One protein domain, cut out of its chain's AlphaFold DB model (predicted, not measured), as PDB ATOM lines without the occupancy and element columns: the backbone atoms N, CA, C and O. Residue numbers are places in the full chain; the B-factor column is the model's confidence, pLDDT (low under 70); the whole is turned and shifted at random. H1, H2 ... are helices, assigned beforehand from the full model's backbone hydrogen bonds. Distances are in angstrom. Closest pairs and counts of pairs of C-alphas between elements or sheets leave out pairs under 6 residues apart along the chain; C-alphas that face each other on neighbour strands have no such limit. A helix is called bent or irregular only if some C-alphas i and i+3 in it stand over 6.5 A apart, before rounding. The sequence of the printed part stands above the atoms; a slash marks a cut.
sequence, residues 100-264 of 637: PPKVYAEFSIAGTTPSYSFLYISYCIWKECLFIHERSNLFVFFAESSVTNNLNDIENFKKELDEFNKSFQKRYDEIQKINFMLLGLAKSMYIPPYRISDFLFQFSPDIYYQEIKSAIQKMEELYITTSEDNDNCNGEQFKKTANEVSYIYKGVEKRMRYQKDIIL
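AT A GLANCE: This is residues 100 to 264 of the 637 residues of an uncharacterized protein of Flavobacteriales bacterium ALC-1 (UniProt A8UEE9). A long rod of helices, in which H2, H4b, H6 and H7 form an up-and-down bundle, each running against the one before it. H4 is bent, H1 and H5 pack on its arm H4b, and H3 folds against H7 near the other end. The 165 printed residues include seven named helices, H1 to H7 in order, and no named strand: all helix. The whole is only just compact, close to loose, with a radius of gyration of the C-alphas of 18.4 A, and spans 61 by 27 by 24 A.

HOW THE PARTS SIT: H1, residues 101 to 109, touches H4b, residues 169 to 189, closest at C-alphas Pro 101 and Lys 177, 4.3 A. H2, residues 114 to 133, touches H4b at a shallow tilt of 21 degrees, opposite ways, closest at C-alphas Ile 121 and Ile 178, 6.7 A. Residues 249 to 263 alone of H7, residues 235 to 264, touch H2, closest at C-alphas Gln 259 and Ser 122, 5.1 A. H3, residues 136 to 144, is irregular, with C-alphas 139 and 142 7.6 A apart, and forms a hairpin with H4a, residues 151 to 166; they only just touch, with 3 pairs of C-alphas within 8 A, closest at Leu 138 and Phe 157, 6.8 A. By its hydrogen bonds H4 was assigned as one helix, residues 151 to 189, but it is bent: C-alphas 166 and 169 are 7.2 A apart, and the arms stand at 47 degrees. H5, residues 193 to 201, is about perpendicular to H4b, at 80 degrees, and touches its residues 182 to 187 alone, closest at C-alphas Pro 193 and Ala 186, 5.2 A. H6, residues 205 to 228, forms a hairpin with H7, its residues 211 to 222 alone touching residues 238 to 248 alone, closest at C-alphas Ala 215 and Val 245, 5.3 A. Each O i to N i+4 pair is within hydrogen-bond range in H1, H4a, H4b, H6 and H7; H2 has 15 of 16, H3 3 of 5, H5 4 of 5.

IN THESE COORDINATES: H1 begins at C-alpha 101 (-36.587, 40.145, -41.267), and H7, 43.1 A long, ends at C-alpha 264 (-15.529, 42.052, -57.553). H2 measures 28.0 A, H4a 22.9 A, H4b 30.4 A and H6 34.9 A; H1, H3 and H5 are shorter.

THE WHOLE: The C-alphas of Gly 111 and Asp 231, the two farthest apart, are 61.7 A apart. The printed part has no cut and no long link. Mean pLDDT of the printed part is 80.2; it is under 70 at residues 111, 140 to 153, 191 to 192 and 225 to 236.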
ATOM      1  N   PRO A 100     -37.271  42.271 -36.918       87.94
ATOM      2  CA  PRO A 100     -37.878  41.285 -37.801       87.94
ATOM      3  C   PRO A 100     -37.284  41.342 -39.219       87.94
ATOM      4  O   PRO A 100     -36.919  42.429 -39.682       87.94
ATOM      5  N   PRO A 101     -37.239  40.217 -39.959       87.81
ATOM      6  CA  PRO A 101     -36.587  40.145 -41.267       87.81
ATOM      7  C   PRO A 101     -37.001  41.228 -42.273       87.81
ATOM      8  O   PRO A 101     -36.146  41.847 -42.909       87.81
ATOM      9  N   LYS A 102     -38.305  41.512 -42.365       87.81
ATOM     10  CA  LYS A 102     -38.859  42.554 -43.239       87.81
ATOM     11  C   LYS A 102     -38.351  43.951 -42.873       87.81
ATOM     12  O   LYS A 102     -37.862  44.680 -43.730       87.81
ATOM     13  N   VAL A 103     -38.418  44.295 -41.588       85.50
ATOM     14  CA  VAL A 103     -37.999  45.603 -41.062       85.50
ATOM     15  C   VAL A 103     -36.491  45.789 -41.239       85.50
ATOM     16  O   VAL A 103     -36.030  46.839 -41.687       85.50
ATOM     17  N   TYR A 104     -35.707  44.738 -40.982       86.31
ATOM     18  CA  TYR A 104     -34.268  44.734 -41.246       86.31
ATOM     19  C   TYR A 104     -33.949  45.035 -42.719       86.31
ATOM     20  O   TYR A 104     -33.066  45.849 -43.011       86.31
ATOM     21  N   ALA A 105     -34.654  44.381 -43.646       85.25
ATOM     22  CA  ALA A 105     -34.463  44.578 -45.078       85.25
ATOM     23  C   ALA A 105     -34.785  46.020 -45.496       85.25
ATOM     24  O   ALA A 105     -33.969  46.661 -46.162       85.25
ATOM     25  N   GLU A 106     -35.911  46.569 -45.037       82.25
ATOM     26  CA  GLU A 106     -36.293  47.964 -45.284       82.25
ATOM     27  C   GLU A 106     -35.207  48.936 -44.794       82.25
ATOM     28  O   GLU A 106     -34.722  49.777 -45.558       82.25
ATOM     29  N   PHE A 107     -34.725  48.768 -43.561       79.38
ATOM     30  CA  PHE A 107     -33.641  49.593 -43.027       79.38
ATOM     31  C   PHE A 107     -32.324  49.451 -43.790       79.38
ATOM     32  O   PHE A 107     -31.549  50.412 -43.844       79.38
ATOM     33  N   SER A 108     -32.069  48.298 -44.400       80.06
ATOM     34  CA  SER A 108     -30.807  48.014 -45.081       80.06
ATOM     35  C   SER A 108     -30.772  48.514 -46.528       80.06
ATOM     36  O   SER A 108     -29.749  49.054 -46.952       80.06
ATOM     37  N   ILE A 109     -31.875  48.387 -47.275       82.19
ATOM     38  CA  ILE A 109     -31.894  48.652 -48.728       82.19
ATOM     39  C   ILE A 109     -32.942  49.668 -49.201       82.19
ATOM     40  O   ILE A 109     -32.899  50.088 -50.354       82.19
ATOM     41  N   ALA A 110     -33.892  50.113 -48.371       76.88
ATOM     42  CA  ALA A 110     -34.795  51.181 -48.817       76.88
ATOM     43  C   ALA A 110     -33.978  52.446 -49.122       76.88
ATOM     44  O   ALA A 110     -32.971  52.695 -48.458       76.88
ATOM     45  N   GLY A 111     -34.371  53.274 -50.093       69.12
ATOM     46  CA  GLY A 111     -33.720  54.565 -50.380       69.12
ATOM     47  C   GLY A 111     -32.201  54.502 -50.631       69.12
ATOM     48  O   GLY A 111     -31.487  55.465 -50.341       69.12
ATOM     49  N   THR A 112     -31.660  53.355 -51.041       76.25
ATOM     50  CA  THR A 112     -30.317  53.222 -51.629       76.25
ATOM     51  C   THR A 112     -30.439  53.179 -53.148       76.25
ATOM     52  O   THR A 112     -31.507  52.893 -53.687       76.25
ATOM     53  N   THR A 113     -29.342  53.453 -53.854       82.88
ATOM     54  CA  THR A 113     -29.300  53.180 -55.292       82.88
ATOM     55  C   THR A 113     -29.393  51.667 -55.529       82.88
ATOM     56  O   THR A 113     -28.856  50.900 -54.720       82.88
ATOM     57  N   PRO A 114     -30.011  51.207 -56.634       83.00
ATOM     58  CA  PRO A 114     -30.090  49.779 -56.941       83.00
ATOM     59  C   PRO A 114     -28.718  49.092 -56.991       83.00
ATOM     60  O   PRO A 114     -28.588  47.979 -56.499       83.00
ATOM     61  N   SER A 115     -27.668  49.775 -57.468       85.94
ATOM     62  CA  SER A 115     -26.289  49.242 -57.479       85.94
ATOM     63  C   SER A 115     -25.762  48.963 -56.073       85.94
ATOM     64  O   SER A 115     -25.141  47.932 -55.826       85.94
ATOM     65  N   TYR A 116     -26.064  49.834 -55.115       85.38
ATOM     66  CA  TYR A 116     -25.662  49.613 -53.735       85.38
ATOM     67  C   TYR A 116     -26.444  48.471 -53.080       85.38
ATOM     68  O   TYR A 116     -25.854  47.657 -52.368       85.38
ATOM     69  N   SER A 117     -27.757  48.395 -53.326       88.75
ATOM     70  CA  SER A 117     -28.585  47.272 -52.872       88.75
ATOM     71  C   SER A 117     -28.082  45.954 -53.453       88.75
ATOM     72  O   SER A 117     -27.935  44.986 -52.714       88.75
ATOM     73  N   PHE A 118     -27.753  45.943 -54.748       89.50
ATOM     74  CA  PHE A 118     -27.214  44.789 -55.456       89.50
ATOM     75  C   PHE A 118     -25.932  44.279 -54.785       89.50
ATOM     76  O   PHE A 118     -25.864  43.124 -54.367       89.50
ATOM     77  N   LEU A 119     -24.968  45.174 -54.546       90.00
ATOM     78  CA  LEU A 119     -23.726  44.846 -53.845       90.00
ATOM     79  C   LEU A 119     -23.959  44.323 -52.417       90.00
ATOM     80  O   LEU A 119     -23.333  43.349 -51.993       90.00
ATOM     81  N   TYR A 120     -24.844  44.971 -51.655       90.25
ATOM     82  CA  TYR A 120     -25.094  44.597 -50.264       90.25
ATOM     83  C   TYR A 120     -25.779  43.240 -50.126       90.25
ATOM     84  O   TYR A 120     -25.382  42.436 -49.284       90.25
ATOM     85  N   ILE A 121     -26.774  42.969 -50.967       93.94
ATOM     86  CA  ILE A 121     -27.479  41.690 -50.963       93.94
ATOM     87  C   ILE A 121     -26.517  40.561 -51.340       93.94
ATOM     88  O   ILE A 121     -26.497  39.548 -50.643       93.94
ATOM     89  N   SER A 122     -25.646  40.756 -52.338       94.62
ATOM     90  CA  SER A 122     -24.612  39.765 -52.668       94.62
ATOM     91  C   SER A 122     -23.670  39.503 -51.506       94.62
ATOM     92  O   SER A 122     -23.330  38.354 -51.246       94.62
ATOM     93  N   TYR A 123     -23.284  40.536 -50.753       92.38
ATOM     94  CA  TYR A 123     -22.496  40.347 -49.535       92.38
ATOM     95  C   TYR A 123     -23.243  39.524 -48.475       92.38
ATOM     96  O   TYR A 123     -22.644  38.651 -47.845       92.38
ATOM     97  N   CYS A 124     -24.536  39.779 -48.271       92.50
ATOM     98  CA  CYS A 124     -25.354  39.006 -47.339       92.50
ATOM     99  C   CYS A 124     -25.470  37.539 -47.769       92.50
ATOM    100  O   CYS A 124     -25.226  36.663 -46.945       92.50
ATOM    101  N   ILE A 125     -25.748  37.270 -49.047       95.19
ATOM    102  CA  ILE A 125     -25.794  35.905 -49.588       95.19
ATOM    103  C   ILE A 125     -24.429  35.225 -49.443       95.19
ATOM    104  O   ILE A 125     -24.347  34.105 -48.946       95.19
ATOM    105  N   TRP A 126     -23.346  35.915 -49.813       94.25
ATOM    106  CA  TRP A 126     -21.982  35.400 -49.683       94.25
ATOM    107  C   TRP A 126     -21.664  35.011 -48.239       94.25
ATOM    108  O   TRP A 126     -21.127  33.936 -48.002       94.25
ATOM    109  N   LYS A 127     -22.032  35.860 -47.272       90.62
ATOM    110  CA  LYS A 127     -21.835  35.603 -45.840       90.62
ATOM    111  C   LYS A 127     -22.587  34.356 -45.375       90.62
ATOM    112  O   LYS A 127     -22.050  33.605 -44.565       90.62
ATOM    113  N   GLU A 128     -23.811  34.147 -45.853       92.25
ATOM    114  CA  GLU A 128     -24.585  32.956 -45.498       92.25
ATOM    115  C   GLU A 128     -24.016  31.692 -46.159       92.25
ATOM    116  O   GLU A 128     -23.887  30.670 -45.491       92.25
ATOM    117  N   CYS A 129     -23.543  31.766 -47.407       91.94
ATOM    118  CA  CYS A 129     -22.824  30.651 -48.034       91.94
ATOM    119  C   CYS A 129     -21.487  30.343 -47.343       91.94
ATOM    120  O   CYS A 129     -21.156  29.175 -47.151       91.94
ATOM    121  N   LEU A 130     -20.739  31.371 -46.927       89.69
ATOM    122  CA  LEU A 130     -19.475  31.208 -46.209       89.69
ATOM    123  C   LEU A 130     -19.673  30.445 -44.896       89.69
ATOM    124  O   LEU A 130     -18.869  29.579 -44.580       89.69
ATOM    125  N   PHE A 131     -20.758  30.716 -44.167       87.38
ATOM    126  CA  PHE A 131     -21.063  30.020 -42.914       87.38
ATOM    127  C   PHE A 131     -21.157  28.495 -43.092       87.38
ATOM    128  O   PHE A 131     -20.674  27.741 -42.243       87.38
ATOM    129  N   ILE A 132     -21.769  28.049 -44.193       86.00
ATOM    130  CA  ILE A 132     -21.860  26.631 -44.559       86.00
ATOM    131  C   ILE A 132     -20.498  26.111 -45.033       86.00
ATOM    132  O   ILE A 132     -20.062  25.047 -44.606       86.00
ATOM    133  N   HIS A 133     -19.797  26.883 -45.868       85.38
ATOM    134  CA  HIS A 133     -18.474  26.530 -46.390       85.38
ATOM    135  C   HIS A 133     -17.427  26.330 -45.282       85.38
ATOM    136  O   HIS A 133     -16.649  25.388 -45.325       85.38
ATOM    137  N   GLU A 134     -17.435  27.157 -44.236       82.44
ATOM    138  CA  GLU A 134     -16.533  27.021 -43.079       82.44
ATOM    139  C   GLU A 134     -16.805  25.762 -42.239       82.44
ATOM    140  O   GLU A 134     -15.997  25.399 -41.383       82.44
ATOM    141  N   ARG A 135     -17.925  25.084 -42.508       82.50
ATOM    142  CA  ARG A 135     -18.323  23.798 -41.932       82.50
ATOM    143  C   ARG A 135     -18.267  22.682 -42.972       82.50
ATOM    144  O   ARG A 135     -18.943  21.676 -42.802       82.50
ATOM    145  N   SER A 136     -17.450  22.840 -44.018       76.94
ATOM    146  CA  SER A 136     -17.240  21.852 -45.088       76.94
ATOM    147  C   SER A 136     -17.029  20.440 -44.562       76.94
ATOM    148  O   SER A 136     -17.541  19.498 -45.150       76.94
ATOM    149  N   ASN A 137     -16.336  20.309 -43.429       73.69
ATOM    150  CA  ASN A 137     -16.100  19.029 -42.782       73.69
ATOM    151  C   ASN A 137     -17.419  18.284 -42.535       73.69
ATOM    152  O   ASN A 137     -17.512  17.147 -42.952       73.69
ATOM    153  N   LEU A 138     -18.481  18.924 -42.030       73.94
ATOM    154  CA  LEU A 138     -19.794  18.277 -41.861       73.94
ATOM    155  C   LEU A 138     -20.364  17.703 -43.171       73.94
ATOM    156  O   LEU A 138     -21.000  16.657 -43.176       73.94
ATOM    157  N   PHE A 139     -20.123  18.374 -44.294       73.44
ATOM    158  CA  PHE A 139     -20.701  18.008 -45.588       73.44
ATOM    159  C   PHE A 139     -19.824  17.044 -46.401       73.44
ATOM    160  O   PHE A 139     -20.307  16.447 -47.363       73.44
ATOM    161  N   VAL A 140     -18.542  16.913 -46.051       69.75
ATOM    162  CA  VAL A 140     -17.533  16.149 -46.810       69.75
ATOM    163  C   VAL A 140     -16.978  14.962 -46.009       69.75
ATOM    164  O   VAL A 140     -16.476  14.015 -46.607       69.75
ATOM    165  N   PHE A 141     -17.148  14.953 -44.681       68.31
ATOM    166  CA  PHE A 141     -16.614  13.953 -43.748       68.31
ATOM    167  C   PHE A 141     -16.823  12.508 -44.222       68.31
ATOM    168  O   PHE A 141     -15.866  11.751 -44.342       68.31
ATOM    169  N   PHE A 142     -18.047  12.136 -44.594       59.88
ATOM    170  CA  PHE A 142     -18.369  10.766 -45.008       59.88
ATOM    171  C   PHE A 142     -17.975  10.408 -46.451       59.88
ATOM    172  O   PHE A 142     -17.978   9.233 -46.805       59.88
ATOM    173  N   ALA A 143     -17.637  11.391 -47.291       57.69
ATOM    174  CA  ALA A 143     -17.188  11.145 -48.664       57.69
ATOM    175  C   ALA A 143     -15.695  10.770 -48.733       57.69
ATOM    176  O   ALA A 143     -15.281  10.084 -49.665       57.69
ATOM    177  N   GLU A 144     -14.903  11.219 -47.753       58.72
ATOM    178  CA  GLU A 144     -13.451  10.994 -47.674       58.72
ATOM    179  C   GLU A 144     -13.057   9.941 -46.624       58.72
ATOM    180  O   GLU A 144     -11.961   9.384 -46.693       58.72
ATOM    181  N   SER A 145     -13.945   9.626 -45.676       54.81
ATOM    182  CA  SER A 145     -13.696   8.613 -44.646       54.81
ATOM    183  C   SER A 145     -13.813   7.207 -45.241       54.81
ATOM    184  O   SER A 145     -14.908   6.718 -45.524       54.81
ATOM    185  N   SER A 146     -12.676   6.536 -45.446       45.84
ATOM    186  CA  SER A 146     -12.652   5.086 -45.637       45.84
ATOM    187  C   SER A 146     -13.340   4.421 -44.442       45.84
ATOM    188  O   SER A 146     -13.083   4.820 -43.313       45.84
ATOM    189  N   VAL A 147     -14.174   3.411 -44.708       47.38
ATOM    190  CA  VAL A 147     -15.098   2.657 -43.821       47.38
ATOM    191  C   VAL A 147     -14.551   2.232 -42.434       47.38
ATOM    192  O   VAL A 147     -15.293   1.737 -41.594       47.38
ATOM    193  N   THR A 148     -13.281   2.457 -42.122       51.25
ATOM    194  CA  THR A 148     -12.718   2.331 -40.774       51.25
ATOM    195  C   THR A 148     -13.037   3.573 -39.934       51.25
ATOM    196  O   THR A 148     -12.190   4.448 -39.750       51.25
ATOM    197  N   ASN A 149     -14.271   3.662 -39.441       55.06
ATOM    198  CA  ASN A 149     -14.707   4.738 -38.556       55.06
ATOM    199  C   ASN A 149     -14.077   4.592 -37.162       55.06
ATOM    200  O   ASN A 149     -14.357   3.641 -36.434       55.06
ATOM    201  N   ASN A 150     -13.257   5.561 -36.756       60.44
ATOM    202  CA  ASN A 150     -12.860   5.713 -35.361       60.44
ATOM    203  C   ASN A 150     -14.046   6.318 -34.583       60.44
ATOM    204  O   ASN A 150     -14.575   7.354 -34.983       60.44
ATOM    205  N   LEU A 151     -14.471   5.699 -33.476       61.50
ATOM    206  CA  LEU A 151     -15.615   6.154 -32.658       61.50
ATOM    207  C   LEU A 151     -15.509   7.638 -32.253       61.50
ATOM    208  O   LEU A 151     -16.505   8.359 -32.250       61.50
ATOM    209  N   ASN A 152     -14.287   8.116 -32.006       64.00
ATOM    210  CA  ASN A 152     -14.014   9.516 -31.673       64.00
ATOM    211  C   ASN A 152     -14.373  10.496 -32.806       64.00
ATOM    212  O   ASN A 152     -14.784  11.625 -32.537       64.00
ATOM    213  N   ASP A 153     -14.232  10.091 -34.069       68.19
ATOM    214  CA  ASP A 153     -14.541  10.950 -35.217       68.19
ATOM    215  C   ASP A 153     -16.060  11.046 -35.439       68.19
ATOM    216  O   ASP A 153     -16.572  12.123 -35.753       68.19
ATOM    217  N   ILE A 154     -16.797   9.963 -35.163       70.00
ATOM    218  CA  ILE A 154     -18.269   9.931 -35.168       70.00
ATOM    219  C   ILE A 154     -18.851  10.820 -34.054       70.00
ATOM    220  O   ILE A 154     -19.787  11.590 -34.293       70.00
ATOM    221  N   GLU A 155     -18.306  10.759 -32.836       73.19
ATOM    222  CA  GLU A 155     -18.760  11.618 -31.731       73.19
ATOM    223  C   GLU A 155     -18.478  13.104 -31.994       73.19
ATOM    224  O   GLU A 155     -19.336  13.961 -31.746       73.19
ATOM    225  N   ASN A 156     -17.305  13.423 -32.549       76.50
ATOM    226  CA  ASN A 156     -16.970  14.786 -32.958       76.50
ATOM    227  C   ASN A 156     -17.910  15.295 -34.059       76.50
ATOM    228  O   ASN A 156     -18.374  16.436 -33.981       76.50
ATOM    229  N   PHE A 157     -18.247  14.450 -35.039       77.31
ATOM    230  CA  PHE A 157     -19.228  14.769 -36.076       77.31
ATOM    231  C   PHE A 157     -20.603  15.100 -35.480       77.31
ATOM    232  O   PHE A 157     -21.171  16.148 -35.794       77.31
ATOM    233  N   LYS A 158     -21.109  14.266 -34.557       80.12
ATOM    234  CA  LYS A 158     -22.396  14.502 -33.879       80.12
ATOM    235  C   LYS A 158     -22.420  15.848 -33.164       80.12
ATOM    236  O   LYS A 158     -23.369  16.613 -33.304       80.12
ATOM    237  N   LYS A 159     -21.355  16.164 -32.425       81.88
ATOM    238  CA  LYS A 159     -21.251  17.435 -31.704       81.88
ATOM    239  C   LYS A 159     -21.294  18.634 -32.653       81.88
ATOM    240  O   LYS A 159     -21.966  19.622 -32.358       81.88
ATOM    241  N   GLU A 160     -20.597  18.559 -33.785       80.94
ATOM    242  CA  GLU A 160     -20.630  19.617 -34.799       80.94
ATOM    243  C   GLU A 160     -22.013  19.736 -35.469       80.94
ATOM    244  O   GLU A 160     -22.473  20.858 -35.711       80.94
ATOM    245  N   LEU A 161     -22.704  18.615 -35.706       83.06
ATOM    246  CA  LEU A 161     -24.067  18.577 -36.244       83.06
ATOM    247  C   LEU A 161     -25.084  19.184 -35.261       83.06
ATOM    248  O   LEU A 161     -25.891  20.026 -35.653       83.06
ATOM    249  N   ASP A 162     -24.989  18.862 -33.970       83.25
ATOM    250  CA  ASP A 162     -25.830  19.436 -32.912       83.25
ATOM    251  C   ASP A 162     -25.623  20.952 -32.768       83.25
ATOM    252  O   ASP A 162     -26.577  21.722 -32.607       83.25
ATOM    253  N   GLU A 163     -24.371  21.417 -32.830       84.31
ATOM    254  CA  GLU A 163     -24.049  22.850 -32.841       84.31
ATOM    255  C   GLU A 163     -24.620  23.550 -34.082       84.31
ATOM    256  O   GLU A 163     -25.139  24.671 -33.988       84.31
ATOM    257  N   PHE A 164     -24.569  22.890 -35.240       83.56
ATOM    258  CA  PHE A 164     -25.158  23.396 -36.472       83.56
ATOM    259  C   PHE A 164     -26.685  23.493 -36.373       83.56
ATOM    260  O   PHE A 164     -27.237  24.563 -36.652       83.56
ATOM    261  N   ASN A 165     -27.350  22.451 -35.873       82.62
ATOM    262  CA  ASN A 165     -28.796  22.399 -35.649       82.62
ATOM    263  C   ASN A 165     -29.284  23.498 -34.704       82.62
ATOM    264  O   ASN A 165     -30.240  24.212 -35.018       82.62
ATOM    265  N   LYS A 166     -28.564  23.747 -33.603       83.06
ATOM    266  CA  LYS A 166     -28.848  24.875 -32.693       83.06
ATOM    267  C   LYS A 166     -28.793  26.233 -33.397       83.06
ATOM    268  O   LYS A 166     -29.470  27.178 -32.995       83.06
ATOM    269  N   SER A 167     -27.986  26.353 -34.450       82.31
ATOM    270  CA  SER A 167     -27.851  27.581 -35.237       82.31
ATOM    271  C   SER A 167     -28.809  27.667 -36.433       82.31
ATOM    272  O   SER A 167     -28.931  28.742 -37.028       82.31
ATOM    273  N   PHE A 168     -29.512  26.579 -36.770       82.00
ATOM    274  CA  PHE A 168     -30.286  26.449 -38.004       82.00
ATOM    275  C   PHE A 168     -31.470  27.420 -38.072       82.00
ATOM    276  O   PHE A 168     -31.629  28.127 -39.068       82.00
ATOM    277  N   GLN A 169     -32.219  27.581 -36.974       80.38
ATOM    278  CA  GLN A 169     -33.300  28.574 -36.892       80.38
ATOM    279  C   GLN A 169     -32.786  29.999 -37.161       80.38
ATOM    280  O   GLN A 169     -33.379  30.772 -37.909       80.38
ATOM    281  N   LYS A 170     -31.603  30.329 -36.635       85.31
ATOM    282  CA  LYS A 170     -30.954  31.621 -36.882       85.31
ATOM    283  C   LYS A 170     -30.494  31.772 -38.337       85.31
ATOM    284  O   LYS A 170     -30.223  32.890 -38.769       85.31
ATOM    285  N   ARG A 171     -30.286  30.681 -39.083       86.44
ATOM    286  CA  ARG A 171     -29.984  30.733 -40.527       86.44
ATOM    287  C   ARG A 171     -31.249  30.992 -41.328       86.44
ATOM    288  O   ARG A 171     -31.206  31.839 -42.215       86.44
ATOM    289  N   TYR A 172     -32.366  30.366 -40.957       89.06
ATOM    290  CA  TYR A 172     -33.672  30.670 -41.542       89.06
ATOM    291  C   TYR A 172     -33.988  32.170 -41.460       89.06
ATOM    292  O   TYR A 172     -34.284  32.782 -42.482       89.06
ATOM    293  N   ASP A 173     -33.797  32.797 -40.296       88.56
ATOM    294  CA  ASP A 173     -34.038  34.238 -40.134       88.56
ATOM    295  C   ASP A 173     -33.144  35.110 -41.033       88.56
ATOM    296  O   ASP A 173     -33.596  36.120 -41.578       88.56
ATOM    297  N   GLU A 174     -31.869  34.747 -41.222       90.25
ATOM    298  CA  GLU A 174     -30.974  35.479 -42.132       90.25
ATOM    299  C   GLU A 174     -31.351  35.263 -43.606       90.25
ATOM    300  O   GLU A 174     -31.308  36.212 -44.390       90.25
ATOM    301  N   ILE A 175     -31.778  34.055 -43.981       92.94
ATOM    302  CA  ILE A 175     -32.292  33.753 -45.324       92.94
ATOM    303  C   ILE A 175     -33.584  34.540 -45.583       92.94
ATOM    304  O   ILE A 175     -33.735  35.128 -46.653       92.94
ATOM    305  N   GLN A 176     -34.471  34.658 -44.592       93.69
ATOM    306  CA  GLN A 176     -35.668  35.497 -44.687       93.69
ATOM    307  C   GLN A 176     -35.316  36.982 -44.820       93.69
ATOM    308  O   GLN A 176     -35.924  37.687 -45.628       93.69
ATOM    309  N   LYS A 177     -34.292  37.479 -44.108       92.75
ATOM    310  CA  LYS A 177     -33.784  38.850 -44.316       92.75
ATOM    311  C   LYS A 177     -33.341  39.046 -45.764       92.75
ATOM    312  O   LYS A 177     -33.691  40.058 -46.368       92.75
ATOM    313  N   ILE A 178     -32.601  38.088 -46.328       94.75
ATOM    314  CA  ILE A 178     -32.193  38.110 -47.740       94.75
ATOM    315  C   ILE A 178     -33.417  38.128 -48.655       94.75
ATOM    316  O   ILE A 178     -33.474  38.974 -49.541       94.75
ATOM    317  N   ASN A 179     -34.414  37.278 -48.405       94.44
ATOM    318  CA  ASN A 179     -35.646  37.227 -49.188       94.44
ATOM    319  C   ASN A 179     -36.352  38.591 -49.245       94.44
ATOM    320  O   ASN A 179     -36.600  39.126 -50.327       94.44
ATOM    321  N   PHE A 180     -36.579  39.229 -48.094       93.44
ATOM    322  CA  PHE A 180     -37.184  40.563 -48.061       93.44
ATOM    323  C   PHE A 180     -36.320  41.634 -48.741       93.44
ATOM    324  O   PHE A 180     -36.866  42.563 -49.340       93.44
ATOM    325  N   MET A 181     -34.987  41.516 -48.702       93.75
ATOM    326  CA  MET A 181     -34.116  42.421 -49.458       93.75
ATOM    327  C   MET A 181     -34.228  42.196 -50.975       93.75
ATOM    328  O   MET A 181     -34.291  43.168 -51.725       93.75
ATOM    329  N   LEU A 182     -34.301  40.946 -51.440       91.50
ATOM    330  CA  LEU A 182     -34.510  40.627 -52.858       91.50
ATOM    331  C   LEU A 182     -35.858  41.178 -53.342       91.50
ATOM    332  O   LEU A 182     -35.898  41.862 -54.363       91.50
ATOM    333  N   LEU A 183     -36.932  40.982 -52.567       87.31
ATOM    334  CA  LEU A 183     -38.263  41.539 -52.848       87.31
ATOM    335  C   LEU A 183     -38.253  43.073 -52.895       87.31
ATOM    336  O   LEU A 183     -38.836  43.681 -53.794       87.31
ATOM    337  N   GLY A 184     -37.570  43.718 -51.947       85.12
ATOM    338  CA  GLY A 184     -37.438  45.174 -51.924       85.12
ATOM    339  C   GLY A 184     -36.657  45.715 -53.127       85.12
ATOM    340  O   GLY A 184     -37.056  46.725 -53.711       85.12
ATOM    341  N   LEU A 185     -35.585  45.028 -53.539       86.94
ATOM    342  CA  LEU A 185     -34.832  45.381 -54.740       86.94
ATOM    343  C   LEU A 185     -35.682  45.191 -56.002       86.94
ATOM    344  O   LEU A 185     -35.761  46.121 -56.804       86.94
ATOM    345  N   ALA A 186     -36.371  44.052 -56.123       81.25
ATOM    346  CA  ALA A 186     -37.294  43.737 -57.212       81.25
ATOM    347  C   ALA A 186     -38.328  44.855 -57.400       81.25
ATOM    348  O   ALA A 186     -38.460  45.418 -58.487       81.25
ATOM    349  N   LYS A 187     -38.958  45.282 -56.297       78.56
ATOM    350  CA  LYS A 187     -39.898  46.407 -56.274       78.56
ATOM    351  C   LYS A 187     -39.255  47.728 -56.695       78.56
ATOM    352  O   LYS A 187     -39.847  48.475 -57.465       78.56
ATOM    353  N   SER A 188     -38.054  48.038 -56.200       76.06
ATOM    354  CA  SER A 188     -37.361  49.289 -56.551       76.06
ATOM    355  C   SER A 188     -36.952  49.356 -58.027       76.06
ATOM    356  O   SER A 188     -36.896  50.440 -58.604       76.06
ATOM    357  N   MET A 189     -36.689  48.192 -58.623       73.44
ATOM    358  CA  MET A 189     -36.297  48.026 -60.017       73.44
ATOM    359  C   MET A 189     -37.485  47.732 -60.935       73.44
ATOM    360  O   MET A 189     -37.284  47.660 -62.137       73.44
ATOM    361  N   TYR A 190     -38.702  47.591 -60.403       70.38
ATOM    362  CA  TYR A 190     -39.894  47.211 -61.168       70.38
ATOM    363  C   TYR A 190     -39.703  45.920 -61.985       70.38
ATOM    364  O   TYR A 190     -40.186  45.819 -63.109       70.38
ATOM    365  N   ILE A 191     -38.996  44.931 -61.427       68.69
ATOM    366  CA  ILE A 191     -38.815  43.615 -62.058       68.69
ATOM    367  C   ILE A 191     -39.351  42.492 -61.166       68.69
ATOM    368  O   ILE A 191     -39.363  42.645 -59.942       68.69
ATOM    369  N   PRO A 192     -39.778  41.348 -61.738       66.31
ATOM    370  CA  PRO A 192     -40.293  40.243 -60.942       66.31
ATOM    371  C   PRO A 192     -39.248  39.667 -59.966       66.31
ATOM    372  O   PRO A 192     -38.084  39.497 -60.351       66.31
ATOM    373  N   PRO A 193     -39.638  39.293 -58.730       73.56
ATOM    374  CA  PRO A 193     -38.717  38.749 -57.728       73.56
ATOM    375  C   PRO A 193     -37.922  37.521 -58.173       73.56
ATOM    376  O   PRO A 193     -36.729  37.445 -57.892       73.56
ATOM    377  N   TYR A 194     -38.541  36.586 -58.904       73.31
ATOM    378  CA  TYR A 194     -37.838  35.393 -59.388       73.31
ATOM    379  C   TYR A 194     -36.674  35.759 -60.315       73.31
ATOM    380  O   TYR A 194     -35.645  35.102 -60.280       73.31
ATOM    381  N   ARG A 195     -36.753  36.861 -61.079       70.38
ATOM    382  CA  ARG A 195     -35.633  37.278 -61.936       70.38
ATOM    383  C   ARG A 195     -34.444  37.789 -61.138       70.38
ATOM    384  O   ARG A 195     -33.296  37.501 -61.479       70.38
ATOM    385  N   ILE A 196     -34.730  38.537 -60.072       82.38
ATOM    386  CA  ILE A 196     -33.718  38.960 -59.108       82.38
ATOM    387  C   ILE A 196     -33.052  37.711 -58.509       82.38
ATOM    388  O   ILE A 196     -31.831  37.573 -58.566       82.38
ATOM    389  N   SER A 197     -33.838  36.775 -57.990       82.25
ATOM    390  CA  SER A 197     -33.319  35.566 -57.351       82.25
ATOM    391  C   SER A 197     -32.551  34.671 -58.327       82.25
ATOM    392  O   SER A 197     -31.381  34.383 -58.093       82.25
ATOM    393  N   ASP A 198     -33.146  34.285 -59.451       75.94
ATOM    394  CA  ASP A 198     -32.646  33.201 -60.303       75.94
ATOM    395  C   ASP A 198     -31.582  33.660 -61.298       75.94
ATOM    396  O   ASP A 198     -30.618  32.937 -61.549       75.94
ATOM    397  N   PHE A 199     -31.705  34.874 -61.842       77.50
ATOM    398  CA  PHE A 199     -30.773  35.369 -62.856       77.50
ATOM    399  C   PHE A 199     -29.773  36.373 -62.278       77.50
ATOM    400  O   PHE A 199     -28.565  36.258 -62.521       77.50
ATOM    401  N   LEU A 200     -30.243  37.348 -61.491       85.25
ATOM    402  CA  LEU A 200     -29.366  38.397 -60.971       85.25
ATOM    403  C   LEU A 200     -28.449  37.864 -59.862       85.25
ATOM    404  O   LEU A 200     -27.236  38.061 -59.944       85.25
ATOM    405  N   PHE A 201     -28.990  37.151 -58.875       89.56
ATOM    406  CA  PHE A 201     -28.206  36.598 -57.768       89.56
ATOM    407  C   PHE A 201     -27.915  35.102 -57.890       89.56
ATOM    408  O   PHE A 201     -26.995  34.640 -57.219       89.56
ATOM    409  N   GLN A 202     -28.641  34.357 -58.732       87.25
ATOM    410  CA  GLN A 202     -28.575  32.886 -58.794       87.25
ATOM    411  C   GLN A 202     -28.728  32.244 -57.402       87.25
ATOM    412  O   GLN A 202     -28.032  31.298 -57.027       87.25
ATOM    413  N   PHE A 203     -29.630  32.821 -56.614       89.75
ATOM    414  CA  PHE A 203     -29.910  32.484 -55.233       89.75
ATOM    415  C   PHE A 203     -31.410  32.632 -54.970       89.75
ATOM    416  O   PHE A 203     -31.916  33.745 -54.829       89.75
ATOM    417  N   SER A 204     -32.106  31.500 -54.873       90.12
ATOM    418  CA  SER A 204     -33.485  31.439 -54.389       90.12
ATOM    419  C   SER A 204     -33.475  31.087 -52.894       90.12
ATOM    420  O   SER A 204     -33.015  29.994 -52.549       90.12
ATOM    421  N   PRO A 205     -33.929  31.991 -51.999       89.75
ATOM    422  CA  PRO A 205     -33.887  31.783 -50.550       89.75
ATOM    423  C   PRO A 205     -34.592  30.503 -50.088       89.75
ATOM    424  O   PRO A 205     -34.038  29.761 -49.280       89.75
ATOM    425  N   ASP A 206     -35.781  30.226 -50.628       86.00
ATOM    426  CA  ASP A 206     -36.587  29.076 -50.214       86.00
ATOM    427  C   ASP A 206     -35.947  27.760 -50.661       86.00
ATOM    428  O   ASP A 206     -35.809  26.840 -49.856       86.00
ATOM    429  N   ILE A 207     -35.472  27.693 -51.911       87.00
ATOM    430  CA  ILE A 207     -34.756  26.517 -52.433       87.00
ATOM    431  C   ILE A 207     -33.488  26.277 -51.613       87.00
ATOM    432  O   ILE A 207     -33.249  25.163 -51.159       87.00
ATOM    433  N   TYR A 208     -32.704  27.328 -51.362       89.88
ATOM    434  CA  TYR A 208     -31.477  27.236 -50.574       89.88
ATOM    435  C   TYR A 208     -31.733  26.722 -49.151       89.88
ATOM    436  O   TYR A 208     -30.995  25.872 -48.656       89.88
ATOM    437  N   TYR A 209     -32.794  27.200 -48.496       89.88
ATOM    438  CA  TYR A 209     -33.165  26.724 -47.167       89.88
ATOM    439  C   TYR A 209     -33.576  25.247 -47.171       89.88
ATOM    440  O   TYR A 209     -33.106  24.489 -46.322       89.88
ATOM    441  N   GLN A 210     -34.414  24.824 -48.124       89.00
ATOM    442  CA  GLN A 210     -34.846  23.426 -48.230       89.00
ATOM    443  C   GLN A 210     -33.683  22.487 -48.565       89.00
ATOM    444  O   GLN A 210     -33.591  21.409 -47.985       89.00
ATOM    445  N   GLU A 211     -32.763  22.908 -49.436       88.12
ATOM    446  CA  GLU A 211     -31.540  22.159 -49.735       88.12
ATOM    447  C   GLU A 211     -30.699  21.940 -48.468       88.12
ATOM    448  O   GLU A 211     -30.305  20.810 -48.185       88.12
ATOM    449  N   ILE A 212     -30.465  22.982 -47.661       87.88
ATOM    450  CA  ILE A 212     -29.704  22.829 -46.409       87.88
ATOM    451  C   ILE A 212     -30.465  21.951 -45.418       87.88
ATOM    452  O   ILE A 212     -29.862  21.063 -44.822       87.88
ATOM    453  N   LYS A 213     -31.776  22.160 -45.251       88.94
ATOM    454  CA  LYS A 213     -32.604  21.333 -44.364       88.94
ATOM    455  C   LYS A 213     -32.506  19.852 -44.739       88.94
ATOM    456  O   LYS A 213     -32.293  19.017 -43.870       88.94
ATOM    457  N   SER A 214     -32.617  19.546 -46.030       88.44
ATOM    458  CA  SER A 214     -32.495  18.184 -46.545       88.44
ATOM    459  C   SER A 214     -31.097  17.610 -46.312       88.44
ATOM    460  O   SER A 214     -30.980  16.451 -45.928       88.44
ATOM    461  N   ALA A 215     -30.039  18.410 -46.485       86.12
ATOM    462  CA  ALA A 215     -28.676  17.971 -46.195       86.12
ATOM    463  C   ALA A 215     -28.494  17.604 -44.714       86.12
ATOM    464  O   ALA A 215     -27.884  16.580 -44.428       86.12
ATOM    465  N   ILE A 216     -29.040  18.402 -43.789       86.38
ATOM    466  CA  ILE A 216     -29.002  18.112 -42.346       86.38
ATOM    467  C   ILE A 216     -29.701  16.787 -42.046       86.38
ATOM    468  O   ILE A 216     -29.104  15.922 -41.420       86.38
ATOM    469  N   GLN A 217     -30.933  16.611 -42.528       86.50
ATOM    470  CA  GLN A 217     -31.712  15.391 -42.285       86.50
ATOM    471  C   GLN A 217     -30.967  14.147 -42.783       86.50
ATOM    472  O   GLN A 217     -30.845  13.159 -42.071       86.50
ATOM    473  N   LYS A 218     -30.365  14.235 -43.973       85.12
ATOM    474  CA  LYS A 218     -29.537  13.159 -44.534       85.12
ATOM    475  C   LYS A 218     -28.267  12.896 -43.723       85.12
ATOM    476  O   LYS A 218     -27.838  11.753 -43.623       85.12
ATOM    477  N   MET A 219     -27.651  13.927 -43.148       82.12
ATOM    478  CA  MET A 219     -26.511  13.763 -42.239       82.12
ATOM    479  C   MET A 219     -26.910  13.090 -40.920       82.12
ATOM    480  O   MET A 219     -26.146  12.275 -40.410       82.12
ATOM    481  N   GLU A 220     -28.092  13.399 -40.383       83.31
ATOM    482  CA  GLU A 220     -28.647  12.732 -39.197       83.31
ATOM    483  C   GLU A 220     -28.931  11.251 -39.484       83.31
ATOM    484  O   GLU A 220     -28.525  10.392 -38.706       83.31
ATOM    485  N   GLU A 221     -29.542  10.942 -40.633       79.25
ATOM    486  CA  GLU A 221     -29.760   9.566 -41.102       79.25
ATOM    487  C   GLU A 221     -28.438   8.798 -41.250       79.25
ATOM    488  O   GLU A 221     -28.325   7.659 -40.789       79.25
ATOM    489  N   LEU A 222     -27.416   9.425 -41.852       74.56
ATOM    490  CA  LEU A 222     -26.075   8.845 -41.976       74.56
ATOM    491  C   LEU A 222     -25.466   8.538 -40.607       74.56
ATOM    492  O   LEU A 222     -24.913   7.453 -40.431       74.56
ATOM    493  N   TYR A 223     -25.587   9.459 -39.647       74.69
ATOM    494  CA  TYR A 223     -25.097   9.272 -38.282       74.69
ATOM    495  C   TYR A 223     -25.797   8.102 -37.576       74.69
ATOM    496  O   TYR A 223     -25.116   7.231 -37.043       74.69
ATOM    497  N   ILE A 224     -27.134   8.044 -37.615       73.31
ATOM    498  CA  ILE A 224     -27.911   6.960 -36.988       73.31
ATOM    499  C   ILE A 224     -27.476   5.611 -37.571       73.31
ATOM    500  O   ILE A 224     -27.047   4.731 -36.826       73.31
ATOM    501  N   THR A 225     -27.451   5.509 -38.904       68.50
ATOM    502  CA  THR A 225     -27.081   4.280 -39.627       68.50
ATOM    503  C   THR A 225     -25.650   3.824 -39.311       68.50
ATOM    504  O   THR A 225     -25.404   2.630 -39.180       68.50
ATOM    505  N   THR A 226     -24.698   4.752 -39.153       67.25
ATOM    506  CA  THR A 226     -23.304   4.412 -38.789       67.25
ATOM    507  C   THR A 226     -23.096   4.135 -37.302       67.25
ATOM    508  O   THR A 226     -22.087   3.532 -36.951       67.25
ATOM    509  N   SER A 227     -24.012   4.564 -36.431       65.19
ATOM    510  CA  SER A 227     -23.928   4.339 -34.981       65.19
ATOM    511  C   SER A 227     -24.631   3.063 -34.502       65.19
ATOM    512  O   SER A 227     -24.231   2.515 -33.477       65.19
ATOM    513  N   GLU A 228     -25.659   2.597 -35.223       60.03
ATOM    514  CA  GLU A 228     -26.506   1.461 -34.821       60.03
ATOM    515  C   GLU A 228     -26.128   0.133 -35.510       60.03
ATOM    516  O   GLU A 228     -26.219  -0.913 -34.874       60.03
ATOM    517  N   ASP A 229     -25.623   0.159 -36.752       54.31
ATOM    518  CA  ASP A 229     -25.250  -1.037 -37.529       54.31
ATOM    519  C   ASP A 229     -23.734  -1.093 -37.801       54.31
ATOM    520  O   ASP A 229     -23.258  -0.729 -38.879       54.31
ATOM    521  N   ASN A 230     -22.955  -1.600 -36.838       52.69
ATOM    522  CA  ASN A 230     -21.513  -1.823 -37.039       52.69
ATOM    523  C   ASN A 230     -21.198  -2.917 -38.087       52.69
ATOM    524  O   ASN A 230     -20.103  -2.898 -38.641       52.69
ATOM    525  N   ASP A 231     -22.143  -3.818 -38.402       49.38
ATOM    526  CA  ASP A 231     -21.890  -4.988 -39.267       49.38
ATOM    527  C   ASP A 231     -22.746  -5.063 -40.552       49.38
ATOM    528  O   ASP A 231     -22.468  -5.901 -41.408       49.38
ATOM    529  N   ASN A 232     -23.759  -4.200 -40.746       47.50
ATOM    530  CA  ASN A 232     -24.714  -4.335 -41.866       47.50
ATOM    531  C   ASN A 232     -25.112  -3.025 -42.569       47.50
ATOM    532  O   ASN A 232     -26.114  -2.974 -43.287       47.50
ATOM    533  N   CYS A 233     -24.315  -1.961 -42.436       55.03
ATOM    534  CA  CYS A 233     -24.540  -0.752 -43.222       55.03
ATOM    535  C   CYS A 233     -24.408  -1.085 -44.720       55.03
ATOM    536  O   CYS A 233     -23.315  -1.361 -45.219       55.03
ATOM    537  N   ASN A 234     -25.527  -1.055 -45.451       61.47
ATOM    538  CA  ASN A 234     -25.569  -1.299 -46.890       61.47
ATOM    539  C   ASN A 234     -24.755  -0.199 -47.595       61.47
ATOM    540  O   ASN A 234     -25.253   0.901 -47.850       61.47
ATOM    541  N   GLY A 235     -23.462  -0.456 -47.828       64.06
ATOM    542  CA  GLY A 235     -22.467   0.560 -48.195       64.06
ATOM    543  C   GLY A 235     -22.800   1.342 -49.469       64.06
ATOM    544  O   GLY A 235     -22.281   2.436 -49.682       64.06
ATOM    545  N   GLU A 236     -23.696   0.816 -50.299       68.94
ATOM    546  CA  GLU A 236     -24.254   1.505 -51.459       68.94
ATOM    547  C   GLU A 236     -25.211   2.646 -51.071       68.94
ATOM    548  O   GLU A 236     -25.074   3.762 -51.578       68.94
ATOM    549  N   GLN A 237     -26.117   2.415 -50.115       70.25
ATOM    550  CA  GLN A 237     -27.055   3.427 -49.618       70.25
ATOM    551  C   GLN A 237     -26.315   4.558 -48.891       70.25
ATOM    552  O   GLN A 237     -26.602   5.732 -49.116       70.25
ATOM    553  N   PHE A 238     -25.297   4.217 -48.097       72.50
ATOM    554  CA  PHE A 238     -24.425   5.195 -47.443       72.50
ATOM    555  C   PHE A 238     -23.709   6.099 -48.458       72.50
ATOM    556  O   PHE A 238     -23.784   7.327 -48.377       72.50
ATOM    557  N   LYS A 239     -23.065   5.500 -49.473       73.25
ATOM    558  CA  LYS A 239     -22.388   6.243 -50.550       73.25
ATOM    559  C   LYS A 239     -23.356   7.149 -51.306       73.25
ATOM    560  O   LYS A 239     -23.002   8.281 -51.637       73.25
ATOM    561  N   LYS A 240     -24.573   6.674 -51.577       80.44
ATOM    562  CA  LYS A 240     -25.612   7.462 -52.245       80.44
ATOM    563  C   LYS A 240     -25.981   8.704 -51.429       80.44
ATOM    564  O   LYS A 240     -25.901   9.810 -51.960       80.44
ATOM    565  N   THR A 241     -26.298   8.549 -50.146       75.00
ATOM    566  CA  THR A 241     -26.673   9.674 -49.275       75.00
ATOM    567  C   THR A 241     -25.519  10.668 -49.092       75.00
ATOM    568  O   THR A 241     -25.728  11.878 -49.195       75.00
ATOM    569  N   ALA A 242     -24.279  10.189 -48.930       75.44
ATOM    570  CA  ALA A 242     -23.092  11.049 -48.866       75.44
ATOM    571  C   ALA A 242     -22.876  11.856 -50.164       75.44
ATOM    572  O   ALA A 242     -22.580  13.055 -50.123       75.44
ATOM    573  N   ASN A 243     -23.091  11.236 -51.329       80.06
ATOM    574  CA  ASN A 243     -23.016  11.918 -52.623       80.06
ATOM    575  C   ASN A 243     -24.081  13.015 -52.769       80.06
ATOM    576  O   ASN A 243     -23.789  14.092 -53.296       80.06
ATOM    577  N   GLU A 244     -25.301  12.775 -52.286       82.69
ATOM    578  CA  GLU A 244     -26.383  13.765 -52.308       82.69
ATOM    579  C   GLU A 244     -26.065  14.986 -51.427       82.69
ATOM    580  O   GLU A 244     -26.271  16.126 -51.854       82.69
ATOM    581  N   VAL A 245     -25.491  14.775 -50.237       82.12
ATOM    582  CA  VAL A 245     -25.021  15.862 -49.355       82.12
ATOM    583  C   VAL A 245     -23.872  16.647 -50.009       82.12
ATOM    584  O   VAL A 245     -23.892  17.882 -50.029       82.12
ATOM    585  N   SER A 246     -22.910  15.949 -50.626       81.50
ATOM    586  CA  SER A 246     -21.794  16.570 -51.356       81.50
ATOM    587  C   SER A 246     -22.274  17.440 -52.525       81.50
ATOM    588  O   SER A 246     -21.742  18.529 -52.759       81.50
ATOM    589  N   TYR A 247     -23.309  17.003 -53.251       83.75
ATOM    590  CA  TYR A 247     -23.904  17.781 -54.341       83.75
ATOM    591  C   TYR A 247     -24.471  19.121 -53.851       83.75
ATOM    592  O   TYR A 247     -24.189  20.166 -54.446       83.75
ATOM    593  N   ILE A 248     -25.207  19.110 -52.735       84.06
ATOM    594  CA  ILE A 248     -25.766  20.322 -52.119       84.06
ATOM    595  C   ILE A 248     -24.639  21.283 -51.726       84.06
ATOM    596  O   ILE A 248     -24.685  22.472 -52.054       84.06
ATOM    597  N   TYR A 249     -23.583  20.762 -51.102       86.62
ATOM    598  CA  TYR A 249     -22.419  21.548 -50.703       86.62
ATOM    599  C   TYR A 249     -21.694  22.196 -51.898       86.62
ATOM    600  O   TYR A 249     -21.434  23.402 -51.886       86.62
ATOM    601  N   LYS A 250     -21.468  21.452 -52.990       84.81
ATOM    602  CA  LYS A 250     -20.922  22.011 -54.245       84.81
ATOM    603  C   LYS A 250     -21.806  23.133 -54.807       84.81
ATOM    604  O   LYS A 250     -21.298  24.116 -55.358       84.81
ATOM    605  N   GLY A 251     -23.127  23.026 -54.641       86.25
ATOM    606  CA  GLY A 251     -24.079  24.094 -54.951       86.25
ATOM    607  C   GLY A 251     -23.834  25.369 -54.136       86.25
ATOM    608  O   GLY A 251     -23.851  26.472 -54.691       86.25
ATOM    609  N   VAL A 252     -23.537  25.241 -52.840       89.38
ATOM    610  CA  VAL A 252     -23.166  26.371 -51.970       89.38
ATOM    611  C   VAL A 252     -21.875  27.038 -52.442       89.38
ATOM    612  O   VAL A 252     -21.838  28.262 -52.574       89.38
ATOM    613  N   GLU A 253     -20.837  26.264 -52.762       88.06
ATOM    614  CA  GLU A 253     -19.566  26.809 -53.264       88.06
ATOM    615  C   GLU A 253     -19.751  27.576 -54.576       88.06
ATOM    616  O   GLU A 253     -19.174  28.648 -54.782       88.06
ATOM    617  N   LYS A 254     -20.594  27.051 -55.468       88.81
ATOM    618  CA  LYS A 254     -20.958  27.714 -56.721       88.81
ATOM    619  C   LYS A 254     -21.667  29.049 -56.464       88.81
ATOM    620  O   LYS A 254     -21.253  30.068 -57.017       88.81
ATOM    621  N   ARG A 255     -22.671  29.083 -55.581       90.25
ATOM    622  CA  ARG A 255     -23.384  30.323 -55.205       90.25
ATOM    623  C   ARG A 255     -22.456  31.337 -54.542       90.25
ATOM    624  O   ARG A 255     -22.527  32.524 -54.861       90.25
ATOM    625  N   MET A 256     -21.554  30.878 -53.676       90.50
ATOM    626  CA  MET A 256     -20.543  31.717 -53.035       90.50
ATOM    627  C   MET A 256     -19.622  32.380 -54.068       90.50
ATOM    628  O   MET A 256     -19.374  33.584 -53.970       90.50
ATOM    629  N   ARG A 257     -19.154  31.622 -55.073       86.88
ATOM    630  CA  ARG A 257     -18.367  32.160 -56.196       86.88
ATOM    631  C   ARG A 257     -19.144  33.224 -56.966       86.88
ATOM    632  O   ARG A 257     -18.644  34.332 -57.104       86.88
ATOM    633  N   TYR A 258     -20.401  32.960 -57.322       89.38
ATOM    634  CA  TYR A 258     -21.235  33.950 -58.012       89.38
ATOM    635  C   TYR A 258     -21.409  35.257 -57.236       89.38
ATOM    636  O   TYR A 258     -21.341  36.334 -57.828       89.38
ATOM    637  N   GLN A 259     -21.584  35.195 -55.914       93.00
ATOM    638  CA  GLN A 259     -21.659  36.420 -55.115       93.00
ATOM    639  C   GLN A 259     -20.330  37.166 -55.066       93.00
ATOM    640  O   GLN A 259     -20.311  38.397 -55.107       93.00
ATOM    641  N   LYS A 260     -19.214  36.434 -54.990       89.81
ATOM    642  CA  LYS A 260     -17.875  37.021 -55.041       89.81
ATOM    643  C   LYS A 260     -17.643  37.724 -56.380       89.81
ATOM    644  O   LYS A 260     -17.170  38.857 -56.369       89.81
ATOM    645  N   ASP A 261     -18.063  37.121 -57.489       88.06
ATOM    646  CA  ASP A 261     -17.969  37.726 -58.821       88.06
ATOM    647  C   ASP A 261     -18.793  39.011 -58.914       88.06
ATOM    648  O   ASP A 261     -18.290  40.020 -59.407       88.06
ATOM    649  N   ILE A 262     -20.022  39.024 -58.380       91.50
ATOM    650  CA  ILE A 262     -20.840  40.246 -58.315       91.50
ATOM    651  C   ILE A 262     -20.103  41.342 -57.541       91.50
ATOM    652  O   ILE A 262     -20.069  42.488 -57.981       91.50
ATOM    653  N   ILE A 263     -19.506  41.011 -56.398       89.62
ATOM    654  CA  ILE A 263     -18.820  41.985 -55.543       89.62
ATOM    655  C   ILE A 263     -17.549  42.533 -56.211       89.62
ATOM    656  O   ILE A 263     -17.305  43.739 -56.151       89.62
ATOM    657  N   LEU A 264     -16.760  41.669 -56.856       86.31
ATOM    658  CA  LEU A 264     -15.529  42.052 -57.553       86.31
ATOM    659  C   LEU A 264     -15.812  42.936 -58.773       86.31
ATOM    660  O   LEU A 264     -15.079  43.886 -59.028       86.31
TER     661      LEU A 264